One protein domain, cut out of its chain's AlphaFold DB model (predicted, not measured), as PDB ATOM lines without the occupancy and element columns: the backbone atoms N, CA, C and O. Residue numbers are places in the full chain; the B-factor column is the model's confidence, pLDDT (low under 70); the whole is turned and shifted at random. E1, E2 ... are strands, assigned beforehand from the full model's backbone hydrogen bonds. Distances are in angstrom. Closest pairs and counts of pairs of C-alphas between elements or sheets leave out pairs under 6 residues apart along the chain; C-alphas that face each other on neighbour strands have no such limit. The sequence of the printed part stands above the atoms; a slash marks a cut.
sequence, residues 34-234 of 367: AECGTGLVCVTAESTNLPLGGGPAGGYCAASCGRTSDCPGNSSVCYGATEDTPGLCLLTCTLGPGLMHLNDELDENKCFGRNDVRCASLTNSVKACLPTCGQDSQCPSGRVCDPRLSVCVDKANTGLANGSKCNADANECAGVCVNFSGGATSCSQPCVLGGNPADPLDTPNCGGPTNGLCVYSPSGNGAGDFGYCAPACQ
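AT A GLANCE: This is residues 34 to 234 of the 367 residues of the protein "Endoglucanase" of Minicystis rosea (UniProt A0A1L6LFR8). Loops with little regular structure join hairpins E1-E2 and E3-E4 at one end, E5-E6 in the middle, and E7-E8 facing sheet E9-E11-E10 as a crossed sandwich at the other. The 201 printed residues have eleven named strands, E1 to E11, antiparallel: all strand, with 49 residues in named elements. The whole is compact, radius of gyration of the C-alphas 16.3 A, spanning 50 by 34 by 34 A.

HOW THE PARTS SIT: E4, residues 87 to 91, and E6, 127 to 131, come closest at C-alphas 91 and 129, 5.5 A. E9, 190 to 192, pairs antiparallel with E11, 226 to 233; N 191 and O 227 are 3.0 A apart.

IN THESE COORDINATES: E1 is residues 41 to 43, E2 60 to 62, E3 76 to 79, E5 117 to 121, E7 176 to 179, E8 185 to 188, E10 212 to 216. C-alpha 41 is at (110.177, -44.008, -52.054), C-alpha 233 at (129.907, -77.909, -39.626).

THE WHOLE: The printed part has no cut; link E6 to E7 is long, 44 residues; no printed pLDDT is under 70.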
ATOM      1  N   ALA A  34     111.161 -39.867 -46.565       95.88
ATOM      2  CA  ALA A  34     111.864 -38.593 -46.409       95.88
ATOM      3  C   ALA A  34     113.393 -38.746 -46.497       95.88
ATOM      4  O   ALA A  34     114.085 -37.794 -46.858       95.88
ATOM      5  N   GLU A  35     113.913 -39.941 -46.216       96.25
ATOM      6  CA  GLU A  35     115.341 -40.266 -46.310       96.25
ATOM      7  C   GLU A  35     115.804 -40.453 -47.763       96.25
ATOM      8  O   GLU A  35     116.990 -40.309 -48.055       96.25
ATOM      9  N   CYS A  36     114.877 -40.714 -48.689       96.06
ATOM     10  CA  CYS A  36     115.191 -41.007 -50.086       96.06
ATOM     11  C   CYS A  36     115.259 -39.770 -50.990       96.06
ATOM     12  O   CYS A  36     115.674 -39.869 -52.144       96.06
ATOM     13  N   GLY A  37     114.855 -38.602 -50.496       93.81
ATOM     14  CA  GLY A  37     114.782 -37.387 -51.301       93.81
ATOM     15  C   GLY A  37     113.651 -37.400 -52.338       93.81
ATOM     16  O   GLY A  37     112.765 -38.253 -52.350       93.81
ATOM     17  N   THR A  38     113.636 -36.391 -53.207       92.44
ATOM     18  CA  THR A  38     112.512 -36.150 -54.122       92.44
ATOM     19  C   THR A  38     112.415 -37.210 -55.220       92.44
ATOM     20  O   THR A  38     113.359 -37.411 -55.981       92.44
ATOM     21  N   GLY A  39     111.227 -37.802 -55.377       92.19
ATOM     22  CA  GLY A  39     110.909 -38.720 -56.478       92.19
ATOM     23  C   GLY A  39     111.301 -40.179 -56.233       92.19
ATOM     24  O   GLY A  39     111.086 -41.010 -57.112       92.19
ATOM     25  N   LEU A  40     111.840 -40.489 -55.055       96.62
ATOM     26  CA  LEU A  40     112.077 -41.847 -54.584       96.62
ATOM     27  C   LEU A  40     111.138 -42.165 -53.414       96.62
ATOM     28  O   LEU A  40     110.657 -41.269 -52.726       96.62
ATOM     29  N   VAL A  41     110.901 -43.453 -53.197       97.06
ATOM     30  CA  VAL A  41     110.177 -44.008 -52.054       97.06
ATOM     31  C   VAL A  41     111.077 -44.993 -51.325       97.06
ATOM     32  O   VAL A  41     111.931 -45.646 -51.936       97.06
ATOM     33  N   CYS A  42     110.883 -45.109 -50.020       98.19
ATOM     34  CA  CYS A  42     111.569 -46.105 -49.232       98.19
ATOM     35  C   CYS A  42     110.851 -47.443 -49.346       98.19
ATOM     36  O   CYS A  42     109.753 -47.642 -48.825       98.19
ATOM     37  N   VAL A  43     111.500 -48.395 -50.002       98.19
ATOM     38  CA  VAL A  43     111.051 -49.779 -50.004       98.19
ATOM     39  C   VAL A  43     111.503 -50.408 -48.695       98.19
ATOM     40  O   VAL A  43     112.695 -50.621 -48.505       98.19
ATOM     41  N   THR A  44     110.579 -50.675 -47.777       98.25
ATOM     42  CA  THR A  44     110.896 -51.195 -46.434       98.25
ATOM     43  C   THR A  44     110.822 -52.720 -46.364       98.25
ATOM     44  O   THR A  44     110.226 -53.373 -47.226       98.25
ATOM     45  N   ALA A  45     111.341 -53.296 -45.277       97.75
ATOM     46  CA  ALA A  45     111.262 -54.728 -44.984       97.75
ATOM     47  C   ALA A  45     109.825 -55.275 -44.852       97.75
ATOM     48  O   ALA A  45     109.623 -56.488 -44.917       97.75
ATOM     49  N   GLU A  46     108.822 -54.407 -44.696       97.81
ATOM     50  CA  GLU A  46     107.394 -54.758 -44.618       97.81
ATOM     51  C   GLU A  46     106.715 -54.816 -45.997       97.81
ATOM     52  O   GLU A  46     105.596 -55.305 -46.128       97.81
ATOM     53  N   SER A  47     107.388 -54.353 -47.051       97.00
ATOM     54  CA  SER A  47     106.814 -54.288 -48.395       97.00
ATOM     55  C   SER A  47     106.576 -55.689 -48.982       97.00
ATOM     56  O   SER A  47     107.479 -56.525 -49.006       97.00
ATOM     57  N   THR A  48     105.363 -55.971 -49.464       93.75
ATOM     58  CA  THR A  48     104.939 -57.310 -49.935       93.75
ATOM     59  C   THR A  48     104.799 -57.420 -51.454       93.75
ATOM     60  O   THR A  48     105.134 -58.450 -52.027       93.75
ATOM     61  N   ASN A  49     104.329 -56.364 -52.119       87.94
ATOM     62  CA  ASN A  49     103.944 -56.393 -53.535       87.94
ATOM     63  C   ASN A  49     105.000 -55.735 -54.425       87.94
ATOM     64  O   ASN A  49     104.733 -54.747 -55.106       87.94
ATOM     65  N   LEU A  50     106.221 -56.260 -54.374       93.56
ATOM     66  CA  LEU A  50     107.345 -55.747 -55.151       93.56
ATOM     67  C   LEU A  50     107.772 -56.756 -56.212       93.56
ATOM     68  O   LEU A  50     107.679 -57.959 -55.967       93.56
ATOM     69  N   PRO A  51     108.373 -56.302 -57.324       95.00
ATOM     70  CA  PRO A  51     109.000 -57.202 -58.289       95.00
ATOM     71  C   PRO A  51     110.104 -58.097 -57.693       95.00
ATOM     72  O   PRO A  51     110.447 -59.121 -58.274       95.00
ATOM     73  N   LEU A  52     110.651 -57.729 -56.529       94.25
ATOM     74  CA  LEU A  52     111.618 -58.523 -55.761       94.25
ATOM     75  C   LEU A  52     110.975 -59.689 -54.976       94.25
ATOM     76  O   LEU A  52     111.693 -60.532 -54.447       94.25
ATOM     77  N   GLY A  53     109.642 -59.730 -54.864       96.00
ATOM     78  CA  GLY A  53     108.883 -60.732 -54.102       96.00
ATOM     79  C   GLY A  53     108.806 -60.492 -52.586       96.00
ATOM     80  O   GLY A  53     108.096 -61.218 -51.895       96.00
ATOM     81  N   GLY A  54     109.497 -59.475 -52.065       97.00
ATOM     82  CA  GLY A  54     109.523 -59.122 -50.645       97.00
ATOM     83  C   GLY A  54     110.307 -57.838 -50.378       97.00
ATOM     84  O   GLY A  54     110.793 -57.192 -51.309       97.00
ATOM     85  N   GLY A  55     110.412 -57.464 -49.103       97.62
ATOM     86  CA  GLY A  55     111.008 -56.205 -48.659       97.62
ATOM     87  C   GLY A  55     112.487 -56.338 -48.260       97.62
ATOM     88  O   GLY A  55     112.863 -57.333 -47.642       97.62
ATOM     89  N   PRO A  56     113.346 -55.349 -48.553       97.69
ATOM     90  CA  PRO A  56     114.743 -55.324 -48.110       97.69
ATOM     91  C   PRO A  56     114.853 -55.118 -46.591       97.69
ATOM     92  O   PRO A  56     114.242 -54.196 -46.056       97.69
ATOM     93  N   ALA A  57     115.669 -55.923 -45.906       96.44
ATOM     94  CA  ALA A  57     115.828 -55.863 -44.448       96.44
ATOM     95  C   ALA A  57     116.247 -54.470 -43.925       96.44
ATOM     96  O   ALA A  57     115.625 -53.958 -42.998       96.44
ATOM     97  N   GLY A  58     117.240 -53.825 -44.549       96.50
ATOM     98  CA  GLY A  58     117.697 -52.471 -44.195       96.50
ATOM     99  C   GLY A  58     117.036 -51.336 -44.985       96.50
ATOM    100  O   GLY A  58     117.566 -50.225 -45.025       96.50
ATOM    101  N   GLY A  59     115.925 -51.605 -45.677       98.12
ATOM    102  CA  GLY A  59     115.300 -50.636 -46.574       98.12
ATOM    103  C   GLY A  59     116.090 -50.385 -47.864       98.12
ATOM    104  O   GLY A  59     117.274 -50.715 -47.990       98.12
ATOM    105  N   TYR A  60     115.430 -49.822 -48.869       98.31
ATOM    106  CA  TYR A  60     116.060 -49.497 -50.145       98.31
ATOM    107  C   TYR A  60     115.319 -48.348 -50.828       98.31
ATOM    108  O   TYR A  60     114.165 -48.495 -51.231       98.31
ATOM    109  N   CYS A  61     115.975 -47.202 -50.992       98.38
ATOM    110  CA  CYS A  61     115.398 -46.089 -51.739       98.38
ATOM    111  C   CYS A  61     115.288 -46.433 -53.228       98.38
ATOM    112  O   CYS A  61     116.297 -46.669 -53.894       98.38
ATOM    113  N   ALA A  62     114.070 -46.447 -53.761       97.62
ATOM    114  CA  ALA A  62     113.787 -46.810 -55.146       97.62
ATOM    115  C   ALA A  62     112.712 -45.919 -55.774       97.62
ATOM    116  O   ALA A  62     112.043 -45.150 -55.095       97.62
ATOM    117  N   ALA A  63     112.532 -46.039 -57.086       97.19
ATOM    118  CA  ALA A  63     111.414 -45.441 -57.814       97.19
ATOM    119  C   ALA A  63     110.646 -46.524 -58.576       97.19
ATOM    120  O   ALA A  63     111.217 -47.540 -58.966       97.19
ATOM    121  N   SER A  64     109.359 -46.285 -58.810       97.19
ATOM    122  CA  SER A  64     108.552 -47.089 -59.730       97.19
ATOM    123  C   SER A  64     108.940 -46.781 -61.180       97.19
ATOM    124  O   SER A  64     109.163 -45.619 -61.517       97.19
ATOM    125  N   CYS A  65     108.965 -47.784 -62.057       97.94
ATOM    126  CA  CYS A  65     109.300 -47.604 -63.475       97.94
ATOM    127  C   CYS A  65     108.512 -48.548 -64.390       97.94
ATOM    128  O   CYS A  65     108.169 -49.656 -63.998       97.94
ATOM    129  N   GLY A  66     108.249 -48.134 -65.632       97.69
ATOM    130  CA  GLY A  66     107.801 -49.040 -66.697       97.69
ATOM    131  C   GLY A  66     108.961 -49.517 -67.578       97.69
ATOM    132  O   GLY A  66     108.887 -50.564 -68.215       97.69
ATOM    133  N   ARG A  67     110.051 -48.745 -67.623       96.44
ATOM    134  CA  ARG A  67     111.265 -49.005 -68.410       96.44
ATOM    135  C   ARG A  67     112.469 -48.294 -67.795       96.44
ATOM    136  O   ARG A  67     112.326 -47.373 -66.999       96.44
ATOM    137  N   THR A  68     113.676 -48.675 -68.212       96.00
ATOM    138  CA  THR A  68     114.932 -48.127 -67.664       96.00
ATOM    139  C   THR A  68     115.051 -46.607 -67.782       96.00
ATOM    140  O   THR A  68     115.571 -45.978 -66.874       96.00
ATOM    141  N   SER A  69     114.527 -45.992 -68.849       96.25
ATOM    142  CA  SER A  69     114.579 -44.529 -69.020       96.25
ATOM    143  C   SER A  69     113.726 -43.744 -68.021       96.25
ATOM    144  O   SER A  69     113.834 -42.523 -67.980       96.25
ATOM    145  N   ASP A  70     112.847 -44.414 -67.273       96.75
ATOM    146  CA  ASP A  70     112.034 -43.777 -66.234       96.75
ATOM    147  C   ASP A  70     112.812 -43.669 -64.911       96.75
ATOM    148  O   ASP A  70     112.410 -42.934 -64.010       96.75
ATOM    149  N   CYS A  71     113.923 -44.403 -64.785       97.12
ATOM    150  CA  CYS A  71     114.727 -44.418 -63.579       97.12
ATOM    151  C   CYS A  71     115.638 -43.192 -63.489       97.12
ATOM    152  O   CYS A  71     116.201 -42.751 -64.494       97.12
ATOM    153  N   PRO A  72     115.808 -42.623 -62.283       95.25
ATOM    154  CA  PRO A  72     116.652 -41.458 -62.114       95.25
ATOM    155  C   PRO A  72     118.115 -41.833 -62.336       95.25
ATOM    156  O   PRO A  72     118.600 -42.853 -61.843       95.25
ATOM    157  N   GLY A  73     118.827 -40.963 -63.047       92.56
ATOM    158  CA  GLY A  73     120.261 -41.101 -63.240       92.56
ATOM    159  C   GLY A  73     120.701 -42.064 -64.334       92.56
ATOM    160  O   GLY A  73     119.906 -42.772 -64.936       92.56
ATOM    161  N   ASN A  74     122.012 -42.079 -64.580       90.44
ATOM    162  CA  ASN A  74     122.632 -42.940 -65.594       90.44
ATOM    163  C   ASN A  74     123.039 -44.320 -65.051       90.44
ATOM    164  O   ASN A  74     123.418 -45.190 -65.828       90.44
ATOM    165  N   SER A  75     122.988 -44.507 -63.731       94.25
ATOM    166  CA  SER A  75     123.421 -45.726 -63.042       94.25
ATOM    167  C   SER A  75     122.227 -46.475 -62.460       94.25
ATOM    168  O   SER A  75     122.263 -46.934 -61.322       94.25
ATOM    169  N   SER A  76     121.136 -46.570 -63.217       96.56
ATOM    170  CA  SER A  76     119.912 -47.221 -62.767       96.56
ATOM    171  C   SER A  76     119.299 -48.109 -63.846       96.56
ATOM    172  O   SER A  76     119.502 -47.915 -65.045       96.56
ATOM    173  N   VAL A  77     118.576 -49.140 -63.413       97.31
ATOM    174  CA  VAL A  77     117.869 -50.078 -64.291       97.31
ATOM    175  C   VAL A  77     116.470 -50.335 -63.761       97.31
ATOM    176  O   VAL A  77     116.279 -50.448 -62.553       97.31
ATOM    177  N   CYS A  78     115.497 -50.451 -64.665       97.69
ATOM    178  CA  CYS A  78     114.153 -50.867 -64.291       97.69
ATOM    179  C   CYS A  78     114.067 -52.393 -64.222       97.69
ATOM    180  O   CYS A  78     114.315 -53.075 -65.218       97.69
ATOM    181  N   TYR A  79     113.710 -52.928 -63.057       96.94
ATOM    182  CA  TYR A  79     113.610 -54.362 -62.818       96.94
ATOM    183  C   TYR A  79     112.163 -54.817 -62.635       96.94
ATOM    184  O   TYR A  79     111.411 -54.235 -61.856       96.94
ATOM    185  N   GLY A  80     111.803 -55.895 -63.336       95.44
ATOM    186  CA  GLY A  80     110.545 -56.617 -63.143       95.44
ATOM    187  C   GLY A  80     109.277 -55.858 -63.547       95.44
ATOM    188  O   GLY A  80     108.196 -56.230 -63.105       95.44
ATOM    189  N   ALA A  81     109.397 -54.824 -64.386       95.75
ATOM    190  CA  ALA A  81     108.238 -54.191 -65.005       95.75
ATOM    191  C   ALA A  81     107.543 -55.162 -65.969       95.75
ATOM    192  O   ALA A  81     108.191 -55.802 -66.803       95.75
ATOM    193  N   THR A  82     106.221 -55.239 -65.869       95.12
ATOM    194  CA  THR A  82     105.335 -55.936 -66.808       95.12
ATOM    195  C   THR A  82     104.265 -54.963 -67.311       95.12
ATOM    196  O   THR A  82     104.259 -53.795 -66.926       95.12
ATOM    197  N   GLU A  83     103.359 -55.416 -68.181       94.38
ATOM    198  CA  GLU A  83     102.236 -54.578 -68.635       94.38
ATOM    199  C   GLU A  83     101.308 -54.172 -67.475       94.38
ATOM    200  O   GLU A  83     100.809 -53.049 -67.455       94.38
ATOM    201  N   ASP A  84     101.138 -55.054 -66.483       94.19
ATOM    202  CA  ASP A  84     100.185 -54.878 -65.380       94.19
ATOM    203  C   ASP A  84     100.839 -54.462 -64.056       94.19
ATOM    204  O   ASP A  84     100.150 -54.097 -63.103       94.19
ATOM    205  N   THR A  85     102.164 -54.567 -63.937       93.69
ATOM    206  CA  THR A  85     102.883 -54.321 -62.681       93.69
ATOM    207  C   THR A  85     104.068 -53.393 -62.921       93.69
ATOM    208  O   THR A  85     104.947 -53.730 -63.721       93.69
ATOM    209  N   PRO A  86     104.138 -52.236 -62.233       96.06
ATOM    210  CA  PRO A  86     105.307 -51.380 -62.328       96.06
ATOM    211  C   PRO A  86     106.547 -52.104 -61.798       96.06
ATOM    212  O   PRO A  86     106.500 -52.824 -60.800       96.06
ATOM    213  N   GLY A  87     107.668 -51.882 -62.469       97.06
ATOM    214  CA  GLY A  87     108.976 -52.321 -62.021       97.06
ATOM    215  C   GLY A  87     109.545 -51.433 -60.919       97.06
ATOM    216  O   GLY A  87     108.953 -50.431 -60.510       97.06
ATOM    217  N   LEU A  88     110.747 -51.792 -60.480       97.69
ATOM    218  CA  LEU A  88     111.514 -51.063 -59.482       97.69
ATOM    219  C   LEU A  88     112.842 -50.587 -60.071       97.69
ATOM    220  O   LEU A  88     113.577 -51.374 -60.667       97.69
ATOM    221  N   CYS A  89     113.169 -49.314 -59.882       98.19
ATOM    222  CA  CYS A  89     114.483 -48.787 -60.213       98.19
ATOM    223  C   CYS A  89     115.515 -49.296 -59.215       98.19
ATOM    224  O   CYS A  89     115.410 -49.044 -58.015       98.19
ATOM    225  N   LEU A  90     116.526 -49.987 -59.727       97.88
ATOM    226  CA  LEU A  90     117.660 -50.484 -58.960       97.88
ATOM    227  C   LEU A  90     118.926 -49.736 -59.363       97.88
ATOM    228  O   LEU A  90     119.068 -49.329 -60.516       97.88
ATOM    229  N   LEU A  91     119.852 -49.587 -58.418       97.88
ATOM    230  CA  LEU A  91     121.168 -49.011 -58.666       97.88
ATOM    231  C   LEU A  91     121.986 -50.040 -59.447       97.88
ATOM    232  O   LEU A  91     122.075 -51.198 -59.038       97.88
ATOM    233  N   THR A  92     122.569 -49.648 -60.574       97.62
ATOM    234  CA  THR A  92     123.494 -50.516 -61.308       97.62
ATOM    235  C   THR A  92     124.837 -50.579 -60.600       97.62
ATOM    236  O   THR A  92     125.259 -49.609 -59.978       97.62
ATOM    237  N   CYS A  93     125.549 -51.683 -60.762       97.94
ATOM    238  CA  CYS A  93     126.857 -51.894 -60.151       97.94
ATOM    239  C   CYS A  93     127.818 -52.576 -61.130       97.94
ATOM    240  O   CYS A  93     127.429 -52.961 -62.234       97.94
ATOM    241  N   THR A  94     129.073 -52.743 -60.720       97.06
ATOM    242  CA  THR A  94     130.096 -53.460 -61.489       97.06
ATOM    243  C   THR A  94     130.624 -54.609 -60.642       97.06
ATOM    244  O   THR A  94     130.934 -54.407 -59.470       97.06
ATOM    245  N   LEU A  95     130.715 -55.806 -61.230       96.56
ATOM    246  CA  LEU A  95     131.323 -56.962 -60.564       96.56
ATOM    247  C   LEU A  95     132.847 -56.803 -60.471       96.56
ATOM    248  O   LEU A  95     133.470 -56.222 -61.362       96.56
ATOM    249  N   GLY A  96     133.436 -57.409 -59.446       85.75
ATOM    250  CA  GLY A  96     134.876 -57.538 -59.256       85.75
ATOM    251  C   GLY A  96     135.502 -56.493 -58.325       85.75
ATOM    252  O   GLY A  96     134.771 -55.739 -57.672       85.75
ATOM    253  N   PRO A  97     136.855 -56.451 -58.279       93.19
ATOM    254  CA  PRO A  97     137.766 -57.523 -58.726       93.19
ATOM    255  C   PRO A  97     137.562 -58.808 -57.907       93.19
ATOM    256  O   PRO A  97     136.910 -58.760 -56.878       93.19
ATOM    257  N   GLY A  98     138.097 -59.950 -58.351       92.88
ATOM    258  CA  GLY A  98     137.965 -61.214 -57.614       92.88
ATOM    259  C   GLY A  98     138.391 -61.089 -56.144       92.88
ATOM    260  O   GLY A  98     139.374 -60.409 -55.855       92.88
ATOM    261  N   LEU A  99     137.652 -61.739 -55.241       91.81
ATOM    262  CA  LEU A  99     137.925 -61.705 -53.803       91.81
ATOM    263  C   LEU A  99     139.332 -62.247 -53.503       91.81
ATOM    264  O   LEU A  99     139.680 -63.347 -53.939       91.81
ATOM    265  N   MET A 100     140.128 -61.488 -52.750       90.50
ATOM    266  CA  MET A 100     141.473 -61.876 -52.317       90.50
ATOM    267  C   MET A 100     141.445 -62.445 -50.898       90.50
ATOM    268  O   MET A 100     142.125 -63.436 -50.615       90.50
ATOM    269  N   HIS A 101     140.622 -61.860 -50.025       91.19
ATOM    270  CA  HIS A 101     140.383 -62.320 -48.660       91.19
ATOM    271  C   HIS A 101     138.890 -62.316 -48.326       91.19
ATOM    272  O   HIS A 101     138.120 -61.489 -48.802       91.19
ATOM    273  N   LEU A 102     138.467 -63.234 -47.455       89.19
ATOM    274  CA  LEU A 102     137.062 -63.346 -47.036       89.19
ATOM    275  C   LEU A 102     136.514 -62.069 -46.385       89.19
ATOM    276  O   LEU A 102     135.313 -61.834 -46.429       89.19
ATOM    277  N   ASN A 103     137.395 -61.266 -45.795       88.62
ATOM    278  CA  ASN A 103     137.090 -60.015 -45.117       88.62
ATOM    279  C   ASN A 103     137.564 -58.784 -45.908       88.62
ATOM    280  O   ASN A 103     137.835 -57.751 -45.301       88.62
ATOM    281  N   ASP A 104     137.710 -58.894 -47.233       93.38
ATOM    282  CA  ASP A 104     137.953 -57.720 -48.073       93.38
ATOM    283  C   ASP A 104     136.833 -56.688 -47.861       93.38
ATOM    284  O   ASP A 104     135.643 -57.026 -47.859       93.38
ATOM    285  N   GLU A 105     137.239 -55.432 -47.682       94.50
ATOM    286  CA  GLU A 105     136.349 -54.313 -47.384       94.50
ATOM    287  C   GLU A 105     135.358 -54.053 -48.525       94.50
ATOM    288  O   GLU A 105     135.685 -54.173 -49.710       94.50
ATOM    289  N   LEU A 106     134.128 -53.684 -48.162       95.06
ATOM    290  CA  LEU A 106     133.099 -53.322 -49.129       95.06
ATOM    291  C   LEU A 106     133.382 -51.924 -49.695       95.06
ATOM    292  O   LEU A 106     133.509 -50.959 -48.949       95.06
ATOM    293  N   ASP A 107     133.437 -51.805 -51.022       94.81
ATOM    294  CA  ASP A 107     133.617 -50.514 -51.694       94.81
ATOM    295  C   ASP A 107     132.369 -49.633 -51.519       94.81
ATOM    296  O   ASP A 107     131.284 -49.969 -51.996       94.81
ATOM    297  N   GLU A 108     132.525 -48.470 -50.884       94.50
ATOM    298  CA  GLU A 108     131.455 -47.481 -50.700       94.50
ATOM    299  C   GLU A 108     130.858 -46.978 -52.028       94.50
ATOM    300  O   GLU A 108     129.726 -46.500 -52.061       94.50
ATOM    301  N   ASN A 109     131.559 -47.110 -53.158       94.62
ATOM    302  CA  ASN A 109     131.020 -46.766 -54.479       94.62
ATOM    303  C   ASN A 109     130.188 -47.899 -55.098       94.62
ATOM    304  O   ASN A 109     129.479 -47.693 -56.087       94.62
ATOM    305  N   LYS A 110     130.252 -49.103 -54.525       95.38
ATOM    306  CA  LYS A 110     129.559 -50.301 -54.989       95.38
ATOM    307  C   LYS A 110     128.422 -50.627 -54.036       95.38
ATOM    308  O   LYS A 110     128.627 -51.117 -52.933       95.38
ATOM    309  N   CYS A 111     127.196 -50.347 -54.471       97.31
ATOM    310  CA  CYS A 111     126.006 -50.540 -53.637       97.31
ATOM    311  C   CYS A 111     126.113 -49.850 -52.264       97.31
ATOM    312  O   CYS A 111     125.575 -50.346 -51.277       97.31
ATOM    313  N   PHE A 112     126.814 -48.712 -52.209       96.00
ATOM    314  CA  PHE A 112     127.079 -47.944 -50.990       96.00
ATOM    315  C   PHE A 112     127.824 -48.709 -49.889       96.00
ATOM    316  O   PHE A 112     127.624 -48.415 -48.713       96.00
ATOM    317  N   GLY A 113     128.634 -49.717 -50.240       95.25
ATOM    318  CA  GLY A 113     129.375 -50.512 -49.256       95.25
ATOM    319  C   GLY A 113     128.470 -51.287 -48.292       95.25
ATOM    320  O   GLY A 113     128.873 -51.621 -47.181       95.25
ATOM    321  N   ARG A 114     127.215 -51.541 -48.680       95.44
ATOM    322  CA  ARG A 114     126.215 -52.179 -47.820       95.44
ATOM    323  C   ARG A 114     126.434 -53.686 -47.729       95.44
ATOM    324  O   ARG A 114     126.513 -54.371 -48.744       95.44
ATOM    325  N   ASN A 115     126.435 -54.224 -46.510       94.94
ATOM    326  CA  ASN A 115     126.538 -55.668 -46.256       94.94
ATOM    327  C   ASN A 115     125.205 -56.427 -46.425       94.94
ATOM    328  O   ASN A 115     125.190 -57.658 -46.366       94.94
ATOM    329  N   ASP A 116     124.104 -55.705 -46.645       95.81
ATOM    330  CA  ASP A 116     122.759 -56.220 -46.905       95.81
ATOM    331  C   ASP A 116     122.310 -55.983 -48.360       95.81
ATOM    332  O   ASP A 116     121.129 -56.108 -48.689       95.81
ATOM    333  N   VAL A 117     123.242 -55.644 -49.260       97.44
ATOM    334  CA  VAL A 117     122.991 -55.466 -50.694       97.44
ATOM    335  C   VAL A 117     124.151 -56.058 -51.491       97.44
ATOM    336  O   VAL A 117     125.304 -55.718 -51.266       97.44
ATOM    337  N   ARG A 118     123.852 -56.934 -52.452       97.44
ATOM    338  CA  ARG A 118     124.853 -57.563 -53.327       97.44
ATOM    339  C   ARG A 118     124.763 -57.018 -54.741       97.44
ATOM    340  O   ARG A 118     123.668 -56.862 -55.278       97.44
ATOM    341  N   CYS A 119     125.902 -56.828 -55.389       98.38
ATOM    342  CA  CYS A 119     125.949 -56.640 -56.827       98.38
ATOM    343  C   CYS A 119     125.749 -57.986 -57.536       98.38
ATOM    344  O   CYS A 119     126.533 -58.923 -57.369       98.38
ATOM    345  N   ALA A 120     124.680 -58.106 -58.322       97.56
ATOM    346  CA  ALA A 120     124.321 -59.351 -58.994       97.56
ATOM    347  C   ALA A 120     123.869 -59.127 -60.435       97.56
ATOM    348  O   ALA A 120     123.408 -58.051 -60.814       97.56
ATOM    349  N   SER A 121     123.987 -60.177 -61.248       96.19
ATOM    350  CA  SER A 121     123.490 -60.167 -62.624       96.19
ATOM    351  C   SER A 121     121.977 -60.311 -62.667       96.19
ATOM    352  O   SER A 121     121.432 -61.261 -62.116       96.19
ATOM    353  N   LEU A 122     121.324 -59.413 -63.394       93.88
ATOM    354  CA  LEU A 122     119.939 -59.558 -63.817       93.88
ATOM    355  C   LEU A 122     119.868 -60.315 -65.153       93.88
ATOM    356  O   LEU A 122     120.884 -60.564 -65.818       93.88
ATOM    357  N   THR A 123     118.651 -60.642 -65.583       83.31
ATOM    358  CA  THR A 123     118.395 -61.052 -66.966       83.31
ATOM    359  C   THR A 123     118.848 -59.914 -67.899       83.31
ATOM    360  O   THR A 123     118.637 -58.742 -67.599       83.31
ATOM    361  N   ASN A 124     119.519 -60.235 -69.013       81.69
ATOM    362  CA  ASN A 124     120.129 -59.278 -69.967       81.69
ATOM    363  C   ASN A 124     121.509 -58.704 -69.594       81.69
ATOM    364  O   ASN A 124     121.884 -57.639 -70.080       81.69
ATOM    365  N   SER A 125     122.288 -59.398 -68.763       89.31
ATOM    366  CA  SER A 125     123.684 -59.049 -68.439       89.31
ATOM    367  C   SER A 125     123.894 -57.753 -67.646       89.31
ATOM    368  O   SER A 125     125.011 -57.552 -67.162       89.31
ATOM    369  N   VAL A 126     122.862 -56.930 -67.441       94.94
ATOM    370  CA  VAL A 126     122.898 -55.773 -66.535       94.94
ATOM    371  C   VAL A 126     123.159 -56.256 -65.112       94.94
ATOM    372  O   VAL A 126     122.629 -57.287 -64.699       94.94
ATOM    373  N   LYS A 127     123.993 -55.532 -64.366       97.50
ATOM    374  CA  LYS A 127     124.244 -55.810 -62.951       97.50
ATOM    375  C   LYS A 127     123.563 -54.752 -62.105       97.50
ATOM    376  O   LYS A 127     123.616 -53.571 -62.449       97.50
ATOM    377  N   ALA A 128     122.938 -55.175 -61.018       98.00
ATOM    378  CA  ALA A 128     122.261 -54.279 -60.100       98.00
ATOM    379  C   ALA A 128     122.498 -54.680 -58.647       98.00
ATOM    380  O   ALA A 128     122.780 -55.839 -58.336       98.00
ATOM    381  N   CYS A 129     122.360 -53.690 -57.780       98.56
ATOM    382  CA  CYS A 129     122.364 -53.822 -56.340       98.56
ATOM    383  C   CYS A 129     121.042 -54.450 -55.887       98.56
ATOM    384  O   CYS A 129     119.984 -53.826 -55.966       98.56
ATOM    385  N   LEU A 130     121.107 -55.709 -55.456       98.06
ATOM    386  CA  LEU A 130     119.973 -56.484 -54.967       98.06
ATOM    387  C   LEU A 130     120.029 -56.612 -53.442       98.06
ATOM    388  O   LEU A 130     121.054 -57.053 -52.917       98.06
ATOM    389  N   PRO A 131     118.943 -56.288 -52.725       97.56
ATOM    390  CA  PRO A 131     118.872 -56.506 -51.288       97.56
ATOM    391  C   PRO A 131     119.079 -57.970 -50.893       97.56
ATOM    392  O   PRO A 131     118.748 -58.888 -51.648       97.56
ATOM    393  N   THR A 132     119.636 -58.165 -49.702       97.31
ATOM    394  CA  THR A 132     120.002 -59.461 -49.138       97.31
ATOM    395  C   THR A 132     119.698 -59.474 -47.641       97.31
ATOM    396  O   THR A 132     120.313 -58.742 -46.872       97.31
ATOM    397  N   CYS A 133     118.784 -60.335 -47.210       97.62
ATOM    398  CA  CYS A 133     118.758 -60.839 -45.842       97.62
ATOM    399  C   CYS A 133     119.489 -62.191 -45.790       97.62
ATOM    400  O   CYS A 133     119.486 -62.947 -46.763       97.62
ATOM    401  N   GLY A 134     120.124 -62.480 -44.660       94.81
ATOM    402  CA  GLY A 134     120.775 -63.751 -44.344       94.81
ATOM    403  C   GLY A 134     120.118 -64.521 -43.193       94.81
ATOM    404  O   GLY A 134     120.378 -65.716 -43.065       94.81
ATOM    405  N   GLN A 135     119.275 -63.871 -42.380       95.75
ATOM    406  CA  GLN A 135     118.543 -64.495 -41.271       95.75
ATOM    407  C   GLN A 135     117.258 -63.753 -40.896       95.75
ATOM    408  O   GLN A 135     117.117 -62.550 -41.122       95.75
ATOM    409  N   ASP A 136     116.346 -64.469 -40.238       96.81
ATOM    410  CA  ASP A 136     115.030 -63.955 -39.840       96.81
ATOM    411  C   ASP A 136     115.099 -62.752 -38.899       96.81
ATOM    412  O   ASP A 136     114.248 -61.875 -38.969       96.81
ATOM    413  N   SER A 137     116.128 -62.653 -38.050       96.19
ATOM    414  CA  SER A 137     116.253 -61.527 -37.114       96.19
ATOM    415  C   SER A 137     116.539 -60.185 -37.795       96.19
ATOM    416  O   SER A 137     116.501 -59.154 -37.131       96.19
ATOM    417  N   GLN A 138     116.868 -60.187 -39.090       96.25
ATOM    418  CA  GLN A 138     116.986 -58.965 -39.890       96.25
ATOM    419  C   GLN A 138     115.627 -58.484 -40.412       96.25
ATOM    420  O   GLN A 138     115.523 -57.371 -40.923       96.25
ATOM    421  N   CYS A 139     114.594 -59.317 -40.312       98.00
ATOM    422  CA  CYS A 139     113.249 -58.995 -40.745       98.00
ATOM    423  C   CYS A 139     112.395 -58.521 -39.560       98.00
ATOM    424  O   CYS A 139     112.600 -58.952 -38.422       98.00
ATOM    425  N   PRO A 140     111.426 -57.617 -39.797       97.50
ATOM    426  CA  PRO A 140     110.520 -57.168 -38.750       97.50
ATOM    427  C   PRO A 140     109.635 -58.322 -38.262       97.50
ATOM    428  O   PRO A 140     109.497 -59.362 -38.908       97.50
ATOM    429  N   SER A 141     109.016 -58.138 -37.096       97.19
ATOM    430  CA  SER A 141     108.183 -59.175 -36.478       97.19
ATOM    431  C   SER A 141     107.076 -59.664 -37.420       97.19
ATOM    432  O   SER A 141     106.363 -58.866 -38.019       97.19
ATOM    433  N   GLY A 142     106.916 -60.988 -37.518       96.81
ATOM    434  CA  GLY A 142     105.939 -61.625 -38.411       96.81
ATOM    435  C   GLY A 142     106.436 -61.851 -39.842       96.81
ATOM    436  O   GLY A 142     105.705 -62.423 -40.645       96.81
ATOM    437  N   ARG A 143     107.670 -61.442 -40.149       98.25
ATOM    438  CA  ARG A 143     108.335 -61.656 -41.434       98.25
ATOM    439  C   ARG A 143     109.560 -62.540 -41.223       98.25
ATOM    440  O   ARG A 143     110.128 -62.576 -40.135       98.25
ATOM    441  N   VAL A 144     109.963 -63.247 -42.267       98.25
ATOM    442  CA  VAL A 144     111.114 -64.156 -42.274       98.25
ATOM    443  C   VAL A 144     111.989 -63.870 -43.480       98.25
ATOM    444  O   VAL A 144     111.512 -63.338 -44.486       98.25
ATOM    445  N   CYS A 145     113.267 -64.214 -43.385       98.25
ATOM    446  CA  CYS A 145     114.167 -64.098 -44.514       98.25
ATOM    447  C   CYS A 145     113.921 -65.254 -45.486       98.25
ATOM    448  O   CYS A 145     114.026 -66.425 -45.122       98.25
ATOM    449  N   ASP A 146     113.594 -64.942 -46.738       98.25
ATOM    450  CA  ASP A 146     113.456 -65.964 -47.766       98.25
ATOM    451  C   ASP A 146     114.839 -66.402 -48.287       98.25
ATOM    452  O   ASP A 146     115.527 -65.585 -48.900       98.25
ATOM    453  N   PRO A 147     115.255 -67.672 -48.139       97.50
ATOM    454  CA  PRO A 147     116.584 -68.115 -48.567       97.50
ATOM    455  C   PRO A 147     116.770 -68.141 -50.095       97.50
ATOM    456  O   PRO A 147     117.895 -68.256 -50.579       97.50
ATOM    457  N   ARG A 148     115.692 -68.070 -50.888       97.38
ATOM    458  CA  ARG A 148     115.758 -68.046 -52.358       97.38
ATOM    459  C   ARG A 148     115.810 -66.626 -52.889       97.38
ATOM    460  O   ARG A 148     116.580 -66.345 -53.805       97.38
ATOM    461  N   LEU A 149     114.967 -65.754 -52.343       97.06
ATOM    462  CA  LEU A 149     114.850 -64.367 -52.792       97.06
ATOM    463  C   LEU A 149     115.837 -63.432 -52.070       97.06
ATOM    464  O   LEU A 149     116.175 -62.374 -52.599       97.06
ATOM    465  N   SER A 150     116.317 -63.833 -50.889       97.25
ATOM    466  CA  SER A 150     117.133 -63.032 -49.969       97.25
ATOM    467  C   SER A 150     116.468 -61.705 -49.591       97.25
ATOM    468  O   SER A 150     117.128 -60.677 -49.477       97.25
ATOM    469  N   VAL A 151     115.152 -61.713 -49.388       98.12
ATOM    470  CA  VAL A 151     114.371 -60.565 -48.903       98.12
ATOM    471  C   VAL A 151     113.399 -61.015 -47.818       98.12
ATOM    472  O   VAL A 151     113.094 -62.202 -47.696       98.12
ATOM    473  N   CYS A 152     112.911 -60.069 -47.022       98.62
ATOM    474  CA  CYS A 152     111.918 -60.335 -45.995       98.62
ATOM    475  C   CYS A 152     110.550 -60.589 -46.631       98.62
ATOM    476  O   CYS A 152     110.067 -59.784 -47.430       98.62
ATOM    477  N   VAL A 153     109.918 -61.695 -46.254       98.44
ATOM    478  CA  VAL A 153     108.616 -62.153 -46.760       98.44
ATOM    479  C   VAL A 153     107.738 -62.637 -45.608       98.44
ATOM    480  O   VAL A 153     108.220 -62.861 -44.501       98.44
ATOM    481  N   ASP A 154     106.449 -62.848 -45.865       98.19
ATOM    482  CA  ASP A 154     105.531 -63.397 -44.853       98.19
ATOM    483  C   ASP A 154     105.755 -64.902 -44.635       98.19
ATOM    484  O   ASP A 154     105.542 -65.435 -43.547       98.19
ATOM    485  N   LYS A 155     106.185 -65.606 -45.689       97.94
ATOM    486  CA  LYS A 155     106.480 -67.038 -45.662       97.94
ATOM    487  C   LYS A 155     107.633 -67.357 -46.604       97.94
ATOM    488  O   LYS A 155     107.497 -67.196 -47.813       97.94
ATOM    489  N   ALA A 156     108.726 -67.860 -46.040       97.81
ATOM    490  CA  ALA A 156     109.893 -68.285 -46.797       97.81
ATOM    491  C   ALA A 156     109.589 -69.481 -47.716       97.81
ATOM    492  O   ALA A 156     108.775 -70.360 -47.395       97.81
ATOM    493  N   ASN A 157     110.295 -69.536 -48.842       98.00
ATOM    494  CA  ASN A 157     110.371 -70.712 -49.695       98.00
ATOM    495  C   ASN A 157     110.843 -71.940 -48.897       98.00
ATOM    496  O   ASN A 157     111.788 -71.890 -48.113       98.00
ATOM    497  N   THR A 158     110.171 -73.068 -49.122       97.44
ATOM    498  CA  THR A 158     110.492 -74.361 -48.505       97.44
ATOM    499  C   THR A 158     111.220 -75.263 -49.488       97.44
ATOM    500  O   THR A 158     110.996 -75.171 -50.695       97.44
ATOM    501  N   GLY A 159     112.011 -76.200 -48.978       97.31
ATOM    502  CA  GLY A 159     112.691 -77.206 -49.784       97.31
ATOM    503  C   GLY A 159     113.805 -77.874 -48.992       97.31
ATOM    504  O   GLY A 159     113.824 -77.812 -47.763       97.31
ATOM    505  N   LEU A 160     114.744 -78.490 -49.703       97.56
ATOM    506  CA  LEU A 160     115.977 -79.008 -49.129       97.56
ATOM    507  C   LEU A 160     116.774 -77.876 -48.462       97.56
ATOM    508  O   LEU A 160     116.860 -76.760 -48.988       97.56
ATOM    509  N   ALA A 161     117.342 -78.173 -47.294       96.38
ATOM    510  CA  ALA A 161     118.097 -77.216 -46.494       96.38
ATOM    511  C   ALA A 161     119.435 -76.841 -47.155       96.38
ATOM    512  O   ALA A 161     119.959 -77.587 -47.987       96.38
ATOM    513  N   ASN A 162     120.010 -75.704 -46.748       95.81
ATOM    514  CA  ASN A 162     121.362 -75.295 -47.142       95.81
ATOM    515  C   ASN A 162     122.374 -76.436 -46.892       95.81
ATOM    516  O   ASN A 162     122.316 -77.089 -45.854       95.81
ATOM    517  N   GLY A 163     123.267 -76.695 -47.848       95.88
ATOM    518  CA  GLY A 163     124.233 -77.801 -47.812       95.88
ATOM    519  C   GLY A 163     123.747 -79.133 -48.389       95.88
ATOM    520  O   GLY A 163     124.561 -80.013 -48.660       95.88
ATOM    521  N   SER A 164     122.439 -79.305 -48.600       96.62
ATOM    522  CA  SER A 164     121.896 -80.549 -49.163       96.62
ATOM    523  C   SER A 164     122.301 -80.712 -50.627       96.62
ATOM    524  O   SER A 164     122.217 -79.756 -51.398       96.62
ATOM    525  N   LYS A 165     122.649 -81.930 -51.058       95.62
ATOM    526  CA  LYS A 165     122.775 -82.240 -52.492       95.62
ATOM    527  C   LYS A 165     121.456 -81.951 -53.219       95.62
ATOM    528  O   LYS A 165     120.395 -82.308 -52.715       95.62
ATOM    529  N   CYS A 166     121.543 -81.375 -54.418       97.00
ATOM    530  CA  CYS A 166     120.371 -81.055 -55.232       97.00
ATOM    531  C   CYS A 166     120.557 -81.320 -56.732       97.00
ATOM    532  O   CYS A 166     121.675 -81.459 -57.225       97.00
ATOM    533  N   ASN A 167     119.467 -81.378 -57.482       96.38
ATOM    534  CA  ASN A 167     119.439 -81.358 -58.933       96.38
ATOM    535  C   ASN A 167     119.314 -79.907 -59.422       96.38
ATOM    536  O   ASN A 167     118.320 -79.246 -59.139       96.38
ATOM    537  N   ALA A 168     120.302 -79.426 -60.182       94.56
ATOM    538  CA  ALA A 168     120.336 -78.052 -60.691       94.56
ATOM    539  C   ALA A 168     119.175 -77.720 -61.648       94.56
ATOM    540  O   ALA A 168     118.817 -76.553 -61.782       94.56
ATOM    541  N   ASP A 169     118.562 -78.737 -62.261       95.06
ATOM    542  CA  ASP A 169     117.405 -78.580 -63.146       95.06
ATOM    543  C   ASP A 169     116.064 -78.609 -62.387       95.06
ATOM    544  O   ASP A 169     115.002 -78.399 -62.979       95.06
ATOM    545  N   ALA A 170     116.085 -78.887 -61.077       95.12
ATOM    546  CA  ALA A 170     114.903 -78.956 -60.228       95.12
ATOM    547  C   ALA A 170     114.871 -77.805 -59.213       95.12
ATOM    548  O   ALA A 170     115.881 -77.416 -58.631       95.12
ATOM    549  N   ASN A 171     113.675 -77.292 -58.928       94.94
ATOM    550  CA  ASN A 171     113.475 -76.261 -57.910       94.94
ATOM    551  C   ASN A 171     113.171 -76.875 -56.530       94.94
ATOM    552  O   ASN A 171     112.092 -76.671 -55.974       94.94
ATOM    553  N   GLU A 172     114.091 -77.690 -56.014       97.25
ATOM    554  CA  GLU A 172     113.883 -78.459 -54.776       97.25
ATOM    555  C   GLU A 172     114.523 -77.846 -53.525       97.25
ATOM    556  O   GLU A 172     114.161 -78.221 -52.412       97.25
ATOM    557  N   CYS A 173     115.453 -76.903 -53.677       98.31
ATOM    558  CA  CYS A 173     116.092 -76.219 -52.553       98.31
ATOM    559  C   CYS A 173     115.164 -75.182 -51.926       98.31
ATOM    560  O   CYS A 173     114.430 -74.506 -52.642       98.31
ATOM    561  N   ALA A 174     115.261 -74.975 -50.609       98.06
ATOM    562  CA  ALA A 174     114.633 -73.818 -49.971       98.06
ATOM    563  C   ALA A 174     115.177 -72.513 -50.576       98.06
ATOM    564  O   ALA A 174     114.396 -71.635 -50.924       98.06
ATOM    565  N   GLY A 175     116.499 -72.437 -50.773       97.44
ATOM    566  CA  GLY A 175     117.169 -71.378 -51.526       97.44
ATOM    567  C   GLY A 175     117.318 -71.704 -53.016       97.44
ATOM    568  O   GLY A 175     116.330 -71.885 -53.729       97.44
ATOM    569  N   VAL A 176     118.565 -71.789 -53.482       97.50
ATOM    570  CA  VAL A 176     118.955 -72.086 -54.869       97.50
ATOM    571  C   VAL A 176     119.873 -73.307 -54.940       97.50
ATOM    572  O   VAL A 176     120.682 -73.530 -54.041       97.50
ATOM    573  N   CYS A 177     119.773 -74.099 -56.011       97.94
ATOM    574  CA  CYS A 177     120.718 -75.185 -56.267       97.94
ATOM    575  C   CYS A 177     121.949 -74.637 -56.998       97.94
ATOM    576  O   CYS A 177     121.863 -74.238 -58.160       97.94
ATOM    577  N   VAL A 178     123.095 -74.590 -56.319       96.38
ATOM    578  CA  VAL A 178     124.355 -74.084 -56.879       96.38
ATOM    579  C   VAL A 178     125.105 -75.227 -57.549       96.38
ATOM    580  O   VAL A 178     125.247 -76.301 -56.964       96.38
ATOM    581  N   ASN A 179     125.602 -74.992 -58.765       95.81
ATOM    582  CA  ASN A 179     126.462 -75.921 -59.491       95.81
ATOM    583  C   ASN A 179     127.933 -75.506 -59.357       95.81
ATOM    584  O   ASN A 179     128.274 -74.336 -59.535       95.81
ATOM    585  N   PHE A 180     128.793 -76.473 -59.065       94.50
ATOM    586  CA  PHE A 180     130.229 -76.285 -58.905       94.50
ATOM    587  C   PHE A 180     130.994 -76.992 -60.026       94.50
ATOM    588  O   PHE A 180     130.522 -77.962 -60.630       94.50
ATOM    589  N   SER A 181     132.226 -76.543 -60.280       90.62
ATOM    590  CA  SER A 181     133.131 -77.231 -61.204       90.62
ATOM    591  C   SER A 181     133.279 -78.704 -60.812       90.62
ATOM    592  O   SER A 181     133.514 -79.013 -59.646       90.62
ATOM    593  N   GLY A 182     133.148 -79.610 -61.782       88.56
ATOM    594  CA  GLY A 182     133.133 -81.057 -61.533       88.56
ATOM    595  C   GLY A 182     131.734 -81.653 -61.340       88.56
ATOM    596  O   GLY A 182     131.623 -82.849 -61.094       88.56
ATOM    597  N   GLY A 183     130.669 -80.854 -61.483       92.06
ATOM    598  CA  GLY A 183     129.283 -81.335 -61.472       92.06
ATOM    599  C   GLY A 183     128.703 -81.554 -60.074       92.06
ATOM    600  O   GLY A 183     127.577 -82.033 -59.956       92.06
ATOM    601  N   ALA A 184     129.445 -81.199 -59.024       93.75
ATOM    602  CA  ALA A 184     128.910 -81.168 -57.674       93.75
ATOM    603  C   ALA A 184     127.828 -80.086 -57.564       93.75
ATOM    604  O   ALA A 184     127.900 -79.035 -58.205       93.75
ATOM    605  N   THR A 185     126.827 -80.349 -56.735       96.19
ATOM    606  CA  THR A 185     125.700 -79.451 -56.507       96.19
ATOM    607  C   THR A 185     125.378 -79.377 -55.026       96.19
ATOM    608  O   THR A 185     125.510 -80.367 -54.304       96.19
ATOM    609  N   SER A 186     124.942 -78.204 -54.575       96.88
ATOM    610  CA  SER A 186     124.475 -78.000 -53.206       96.88
ATOM    611  C   SER A 186     123.398 -76.930 -53.170       96.88
ATOM    612  O   SER A 186     123.531 -75.882 -53.804       96.88
ATOM    613  N   CYS A 187     122.355 -77.165 -52.380       98.06
ATOM    614  CA  CYS A 187     121.439 -76.117 -51.981       98.06
ATOM    615  C   CYS A 187     122.213 -75.061 -51.207       98.06
ATOM    616  O   CYS A 187     123.032 -75.390 -50.347       98.06
ATOM    617  N   SER A 188     121.963 -73.802 -51.527       97.62
ATOM    618  CA  SER A 188     122.545 -72.657 -50.850       97.62
ATOM    619  C   SER A 188     121.603 -71.463 -50.917       97.62
ATOM    620  O   SER A 188     120.515 -71.555 -51.482       97.62
ATOM    621  N   GLN A 189     121.998 -70.348 -50.320       97.50
ATOM    622  CA  GLN A 189     121.268 -69.086 -50.376       97.50
ATOM    623  C   GLN A 189     122.207 -67.968 -50.839       97.50
ATOM    624  O   GLN A 189     123.398 -68.016 -50.506       97.50
ATOM    625  N   PRO A 190     121.717 -66.993 -51.626       97.75
ATOM    626  CA  PRO A 190     122.518 -65.847 -52.025       97.75
ATOM    627  C   PRO A 190     122.963 -65.023 -50.813       97.75
ATOM    628  O   PRO A 190     122.214 -64.861 -49.851       97.75
ATOM    629  N   CYS A 191     124.170 -64.477 -50.881       97.94
ATOM    630  CA  CYS A 191     124.761 -63.648 -49.833       97.94
ATOM    631  C   CYS A 191     125.673 -62.563 -50.428       97.94
ATOM    632  O   CYS A 191     125.945 -62.577 -51.634       97.94
ATOM    633  N   VAL A 192     126.127 -61.620 -49.597       97.31
ATOM    634  CA  VAL A 192     127.125 -60.599 -49.967       97.31
ATOM    635  C   VAL A 192     128.533 -61.105 -49.630       97.31
ATOM    636  O   VAL A 192     128.788 -61.490 -48.490       97.31
ATOM    637  N   LEU A 193     129.435 -61.123 -50.615       96.31
ATOM    638  CA  LEU A 193     130.847 -61.480 -50.430       96.31
ATOM    639  C   LEU A 193     131.639 -60.334 -49.787       96.31
ATOM    640  O   LEU A 193     131.343 -59.163 -50.021       96.31
ATOM    641  N   GLY A 194     132.706 -60.675 -49.063       93.44
ATOM    642  CA  GLY A 194     133.505 -59.696 -48.323       93.44
ATOM    643  C   GLY A 194     132.777 -59.194 -47.077       93.44
ATOM    644  O   GLY A 194     131.824 -59.816 -46.598       93.44
ATOM    645  N   GLY A 195     133.215 -58.059 -46.541       89.19
ATOM    646  CA  GLY A 195     132.556 -57.459 -45.388       89.19
ATOM    647  C   GLY A 195     133.472 -56.585 -44.557       89.19
ATOM    648  O   GLY A 195     134.497 -56.102 -45.023       89.19
ATOM    649  N   ASN A 196     133.066 -56.373 -43.309       82.19
ATOM    650  CA  ASN A 196     133.798 -55.554 -42.361       82.19
ATOM    651  C   ASN A 196     135.178 -56.187 -42.067       82.19
ATOM    652  O   ASN A 196     135.234 -57.230 -41.408       82.19
ATOM    653  N   PRO A 197     136.300 -55.579 -42.502       78.50
ATOM    654  CA  PRO A 197     137.626 -56.134 -42.245       78.50
ATOM    655  C   PRO A 197     137.975 -56.122 -40.753       78.50
ATOM    656  O   PRO A 197     138.804 -56.924 -40.320       78.50
ATOM    657  N   ALA A 198     137.353 -55.225 -39.977       80.56
ATOM    658  CA  ALA A 198     137.578 -55.096 -38.543       80.56
ATOM    659  C   ALA A 198     136.864 -56.187 -37.735       80.56
ATOM    660  O   ALA A 198     137.340 -56.534 -36.656       80.56
ATOM    661  N   ASP A 199     135.761 -56.733 -38.256       83.75
ATOM    662  CA  ASP A 199     135.036 -57.828 -37.620       83.75
ATOM    663  C   ASP A 199     134.445 -58.794 -38.665       83.75
ATOM    664  O   ASP A 199     133.306 -58.626 -39.111       83.75
ATOM    665  N   PRO A 200     135.198 -59.841 -39.050       77.94
ATOM    666  CA  PRO A 200     134.710 -60.889 -39.945       77.94
ATOM    667  C   PRO A 200     133.510 -61.676 -39.393       77.94
ATOM    668  O   PRO A 200     132.894 -62.436 -40.141       77.94
ATOM    669  N   LEU A 201     133.198 -61.544 -38.096       82.44
ATOM    670  CA  LEU A 201     132.048 -62.187 -37.463       82.44
ATOM    671  C   LEU A 201     130.779 -61.331 -37.561       82.44
ATOM    672  O   LEU A 201     129.680 -61.878 -37.467       82.44
ATOM    673  N   ASP A 202     130.912 -60.026 -37.812       82.38
ATOM    674  CA  ASP A 202     129.809 -59.065 -37.939       82.38
ATOM    675  C   ASP A 202     129.207 -59.053 -39.357       82.38
ATOM    676  O   ASP A 202     128.997 -58.017 -39.995       82.38
ATOM    677  N   THR A 203     128.950 -60.242 -39.901       81.50
ATOM    678  CA  THR A 203     128.209 -60.399 -41.151       81.50
ATOM    679  C   THR A 203     126.952 -61.220 -40.885       81.50
ATOM    680  O   THR A 203     127.043 -62.414 -40.610       81.50
ATOM    681  N   PRO A 204     125.747 -60.625 -40.969       85.94
ATOM    682  CA  PRO A 204     124.502 -61.369 -40.769       85.94
ATOM    683  C   PRO A 204     124.173 -62.276 -41.968       85.94
ATOM    684  O   PRO A 204     123.192 -63.025 -41.954       85.94
ATOM    685  N   ASN A 205     124.982 -62.216 -43.032       92.00
ATOM    686  CA  ASN A 205     124.880 -63.121 -44.163       92.00
ATOM    687  C   ASN A 205     125.027 -64.568 -43.690       92.00
ATOM    688  O   ASN A 205     125.819 -64.877 -42.804       92.00
ATOM    689  N   CYS A 206     124.275 -65.474 -44.308       96.19
ATOM    690  CA  CYS A 206     124.347 -66.900 -44.000       96.19
ATOM    691  C   CYS A 206     123.972 -67.294 -42.560       96.19
ATOM    692  O   CYS A 206     124.304 -68.400 -42.137       96.19
ATOM    693  N   GLY A 207     123.272 -66.425 -41.825       94.06
ATOM    694  CA  GLY A 207     122.994 -66.628 -40.404       94.06
ATOM    695  C   GLY A 207     124.186 -66.334 -39.493       94.06
ATOM    696  O   GLY A 207     124.183 -66.765 -38.340       94.06
ATOM    697  N   GLY A 208     125.219 -65.667 -40.009       92.81
ATOM    698  CA  GLY A 208     126.475 -65.444 -39.308       92.81
ATOM    699  C   GLY A 208     127.384 -66.676 -39.262       92.81
ATOM    700  O   GLY A 208     126.964 -67.790 -39.590       92.81
ATOM    701  N   PRO A 209     128.638 -66.502 -38.809       93.06
ATOM    702  CA  PRO A 209     129.704 -67.509 -38.892       93.06
ATOM    703  C   PRO A 209     129.423 -68.795 -38.103       93.06
ATOM    704  O   PRO A 209     130.017 -69.834 -38.387       93.06
ATOM    705  N   THR A 210     128.500 -68.747 -37.140       94.06
ATOM    706  CA  THR A 210     128.023 -69.921 -36.396       94.06
ATOM    707  C   THR A 210     127.115 -70.827 -37.226       94.06
ATOM    708  O   THR A 210     126.968 -72.000 -36.899       94.06
ATOM    709  N   ASN A 211     126.478 -70.292 -38.272       95.81
ATOM    710  CA  ASN A 211     125.530 -71.012 -39.128       95.81
ATOM    711  C   ASN A 211     126.062 -71.200 -40.556       95.81
ATOM    712  O   ASN A 211     125.757 -72.201 -41.208       95.81
ATOM    713  N   GLY A 212     126.886 -70.278 -41.050       96.12
ATOM    714  CA  GLY A 212     127.515 -70.391 -42.355       96.12
ATOM    715  C   GLY A 212     128.342 -69.172 -42.740       96.12
ATOM    716  O   GLY A 212     128.450 -68.200 -42.002       96.12
ATOM    717  N   LEU A 213     128.936 -69.228 -43.926       95.81
ATOM    718  CA  LEU A 213     129.789 -68.168 -44.451       95.81
ATOM    719  C   LEU A 213     129.505 -67.907 -45.928       95.81
ATOM    720  O   LEU A 213     129.319 -68.845 -46.703       95.81
ATOM    721  N   CYS A 214     129.527 -66.638 -46.335       97.19
ATOM    722  CA  CYS A 214     129.441 -66.270 -47.743       97.19
ATOM    723  C   CYS A 214     130.795 -66.462 -48.432       97.19
ATOM    724  O   CYS A 214     131.684 -65.625 -48.307       97.19
ATOM    725  N   VAL A 215     130.973 -67.582 -49.132       95.81
ATOM    726  CA  VAL A 215     132.289 -67.957 -49.690       95.81
ATOM    727  C   VAL A 215     132.209 -68.615 -51.061       95.81
ATOM    728  O   VAL A 215     133.166 -68.555 -51.833       95.81
ATOM    729  N   TYR A 216     131.075 -69.214 -51.421       95.31
ATOM    730  CA  TYR A 216     130.916 -69.771 -52.756       95.31
ATOM    731  C   TYR A 216     130.736 -68.641 -53.760       95.31
ATOM    732  O   TYR A 216     129.664 -68.056 -53.887       95.31
ATOM    733  N   SER A 217     131.805 -68.343 -54.481       93.75
ATOM    734  CA  SER A 217     131.851 -67.228 -55.408       93.75
ATOM    735  C   SER A 217     132.029 -67.728 -56.839       93.75
ATOM    736  O   SER A 217     132.986 -68.456 -57.117       93.75
ATOM    737  N   PRO A 218     131.169 -67.315 -57.784       91.69
ATOM    738  CA  PRO A 218     131.502 -67.385 -59.199       91.69
ATOM    739  C   PRO A 218     132.822 -66.663 -59.496       91.69
ATOM    740  O   PRO A 218     133.205 -65.711 -58.812       91.69
ATOM    741  N   SER A 219     133.525 -67.119 -60.533       92.19
ATOM    742  CA  SER A 219     134.784 -66.499 -60.951       92.19
ATOM    743  C   SER A 219     134.575 -65.028 -61.321       92.19
ATOM    744  O   SER A 219     133.641 -64.698 -62.054       92.19
ATOM    745  N   GLY A 220     135.461 -64.159 -60.831       92.56
ATOM    746  CA  GLY A 220     135.434 -62.719 -61.092       92.56
ATOM    747  C   GLY A 220     134.614 -61.887 -60.103       92.56
ATOM    748  O   GLY A 220     134.655 -60.664 -60.208       92.56
ATOM    749  N   ASN A 221     133.926 -62.509 -59.142       95.44
ATOM    750  CA  ASN A 221     133.219 -61.797 -58.076       95.44
ATOM    751  C   ASN A 221     134.150 -61.489 -56.886       95.44
ATOM    752  O   ASN A 221     135.003 -62.300 -56.519       95.44
ATOM    753  N   GLY A 222     133.955 -60.316 -56.290       96.12
ATOM    754  CA  GLY A 222     134.697 -59.767 -55.158       96.12
ATOM    755  C   GLY A 222     133.830 -59.271 -54.021       96.12
ATOM    756  O   GLY A 222     132.639 -59.563 -53.946       96.12
ATOM    757  N   ALA A 223     134.435 -58.458 -53.156       96.31
ATOM    758  CA  ALA A 223     133.734 -57.783 -52.073       96.31
ATOM    759  C   ALA A 223     132.532 -56.980 -52.611       96.31
ATOM    760  O   ALA A 223     132.621 -56.288 -53.631       96.31
ATOM    761  N   GLY A 224     131.377 -57.128 -51.965       96.56
ATOM    762  CA  GLY A 224     130.106 -56.520 -52.366       96.56
ATOM    763  C   GLY A 224     129.395 -57.203 -53.540       96.56
ATOM    764  O   GLY A 224     128.302 -56.776 -53.911       96.56
ATOM    765  N   ASP A 225     129.968 -58.246 -54.149       97.69
ATOM    766  CA  ASP A 225     129.266 -59.062 -55.147       97.69
ATOM    767  C   ASP A 225     128.436 -60.167 -54.503       97.69
ATOM    768  O   ASP A 225     128.541 -60.467 -53.314       97.69
ATOM    769  N   PHE A 226     127.599 -60.798 -55.321       96.25
ATOM    770  CA  PHE A 226     126.878 -61.982 -54.893       96.25
ATOM    771  C   PHE A 226     127.812 -63.185 -54.708       96.25
ATOM    772  O   PHE A 226     128.648 -63.495 -55.562       96.25
ATOM    773  N   GLY A 227     127.593 -63.909 -53.621       97.56
ATOM    774  CA  GLY A 227     128.093 -65.258 -53.403       97.56
ATOM    775  C   GLY A 227     126.966 -66.183 -52.967       97.56
ATOM    776  O   GLY A 227     125.786 -65.818 -53.011       97.56
ATOM    777  N   TYR A 228     127.345 -67.373 -52.515       98.06
ATOM    778  CA  TYR A 228     126.455 -68.321 -51.865       98.06
ATOM    779  C   TYR A 228     127.049 -68.838 -50.549       98.06
ATOM    780  O   TYR A 228     128.268 -68.880 -50.351       98.06
ATOM    781  N   CYS A 229     126.160 -69.219 -49.642       98.06
ATOM    782  CA  CYS A 229     126.512 -69.673 -48.306       98.06
ATOM    783  C   CYS A 229     127.074 -71.099 -48.274       98.06
ATOM    784  O   CYS A 229     126.415 -72.049 -48.702       98.06
ATOM    785  N   ALA A 230     128.239 -71.263 -47.656       97.62
ATOM    786  CA  ALA A 230     128.711 -72.537 -47.133       97.62
ATOM    787  C   ALA A 230     128.157 -72.729 -45.711       97.62
ATOM    788  O   ALA A 230     128.378 -71.850 -44.875       97.62
ATOM    789  N   PRO A 231     127.428 -73.816 -45.406       97.56
ATOM    790  CA  PRO A 231     126.964 -74.068 -44.044       97.56
ATOM    791  C   PRO A 231     128.138 -74.363 -43.101       97.56
ATOM    792  O   PRO A 231     129.159 -74.921 -43.513       97.56
ATOM    793  N   ALA A 232     127.971 -73.991 -41.835       97.25
ATOM    794  CA  ALA A 232     128.862 -74.384 -40.752       97.25
ATOM    795  C   ALA A 232     128.758 -75.893 -40.469       97.25
ATOM    796  O   ALA A 232     127.714 -76.507 -40.691       97.25
ATOM    797  N   CYS A 233     129.836 -76.486 -39.959       98.25
ATOM    798  CA  CYS A 233     129.907 -77.909 -39.626       98.25
ATOM    799  C   CYS A 233     130.812 -78.157 -38.414       98.25
ATOM    800  O   CYS A 233     131.757 -77.412 -38.155       98.25
ATOM    801  N   GLN A 234     130.529 -79.223 -37.674       97.56
ATOM    802  CA  GLN A 234     131.341 -79.719 -36.559       97.56
ATOM    803  C   GLN A 234     131.964 -81.087 -36.872       97.56
ATOM    804  O   GLN A 234     132.918 -81.506 -36.218       97.56
TER     805      GLN A 234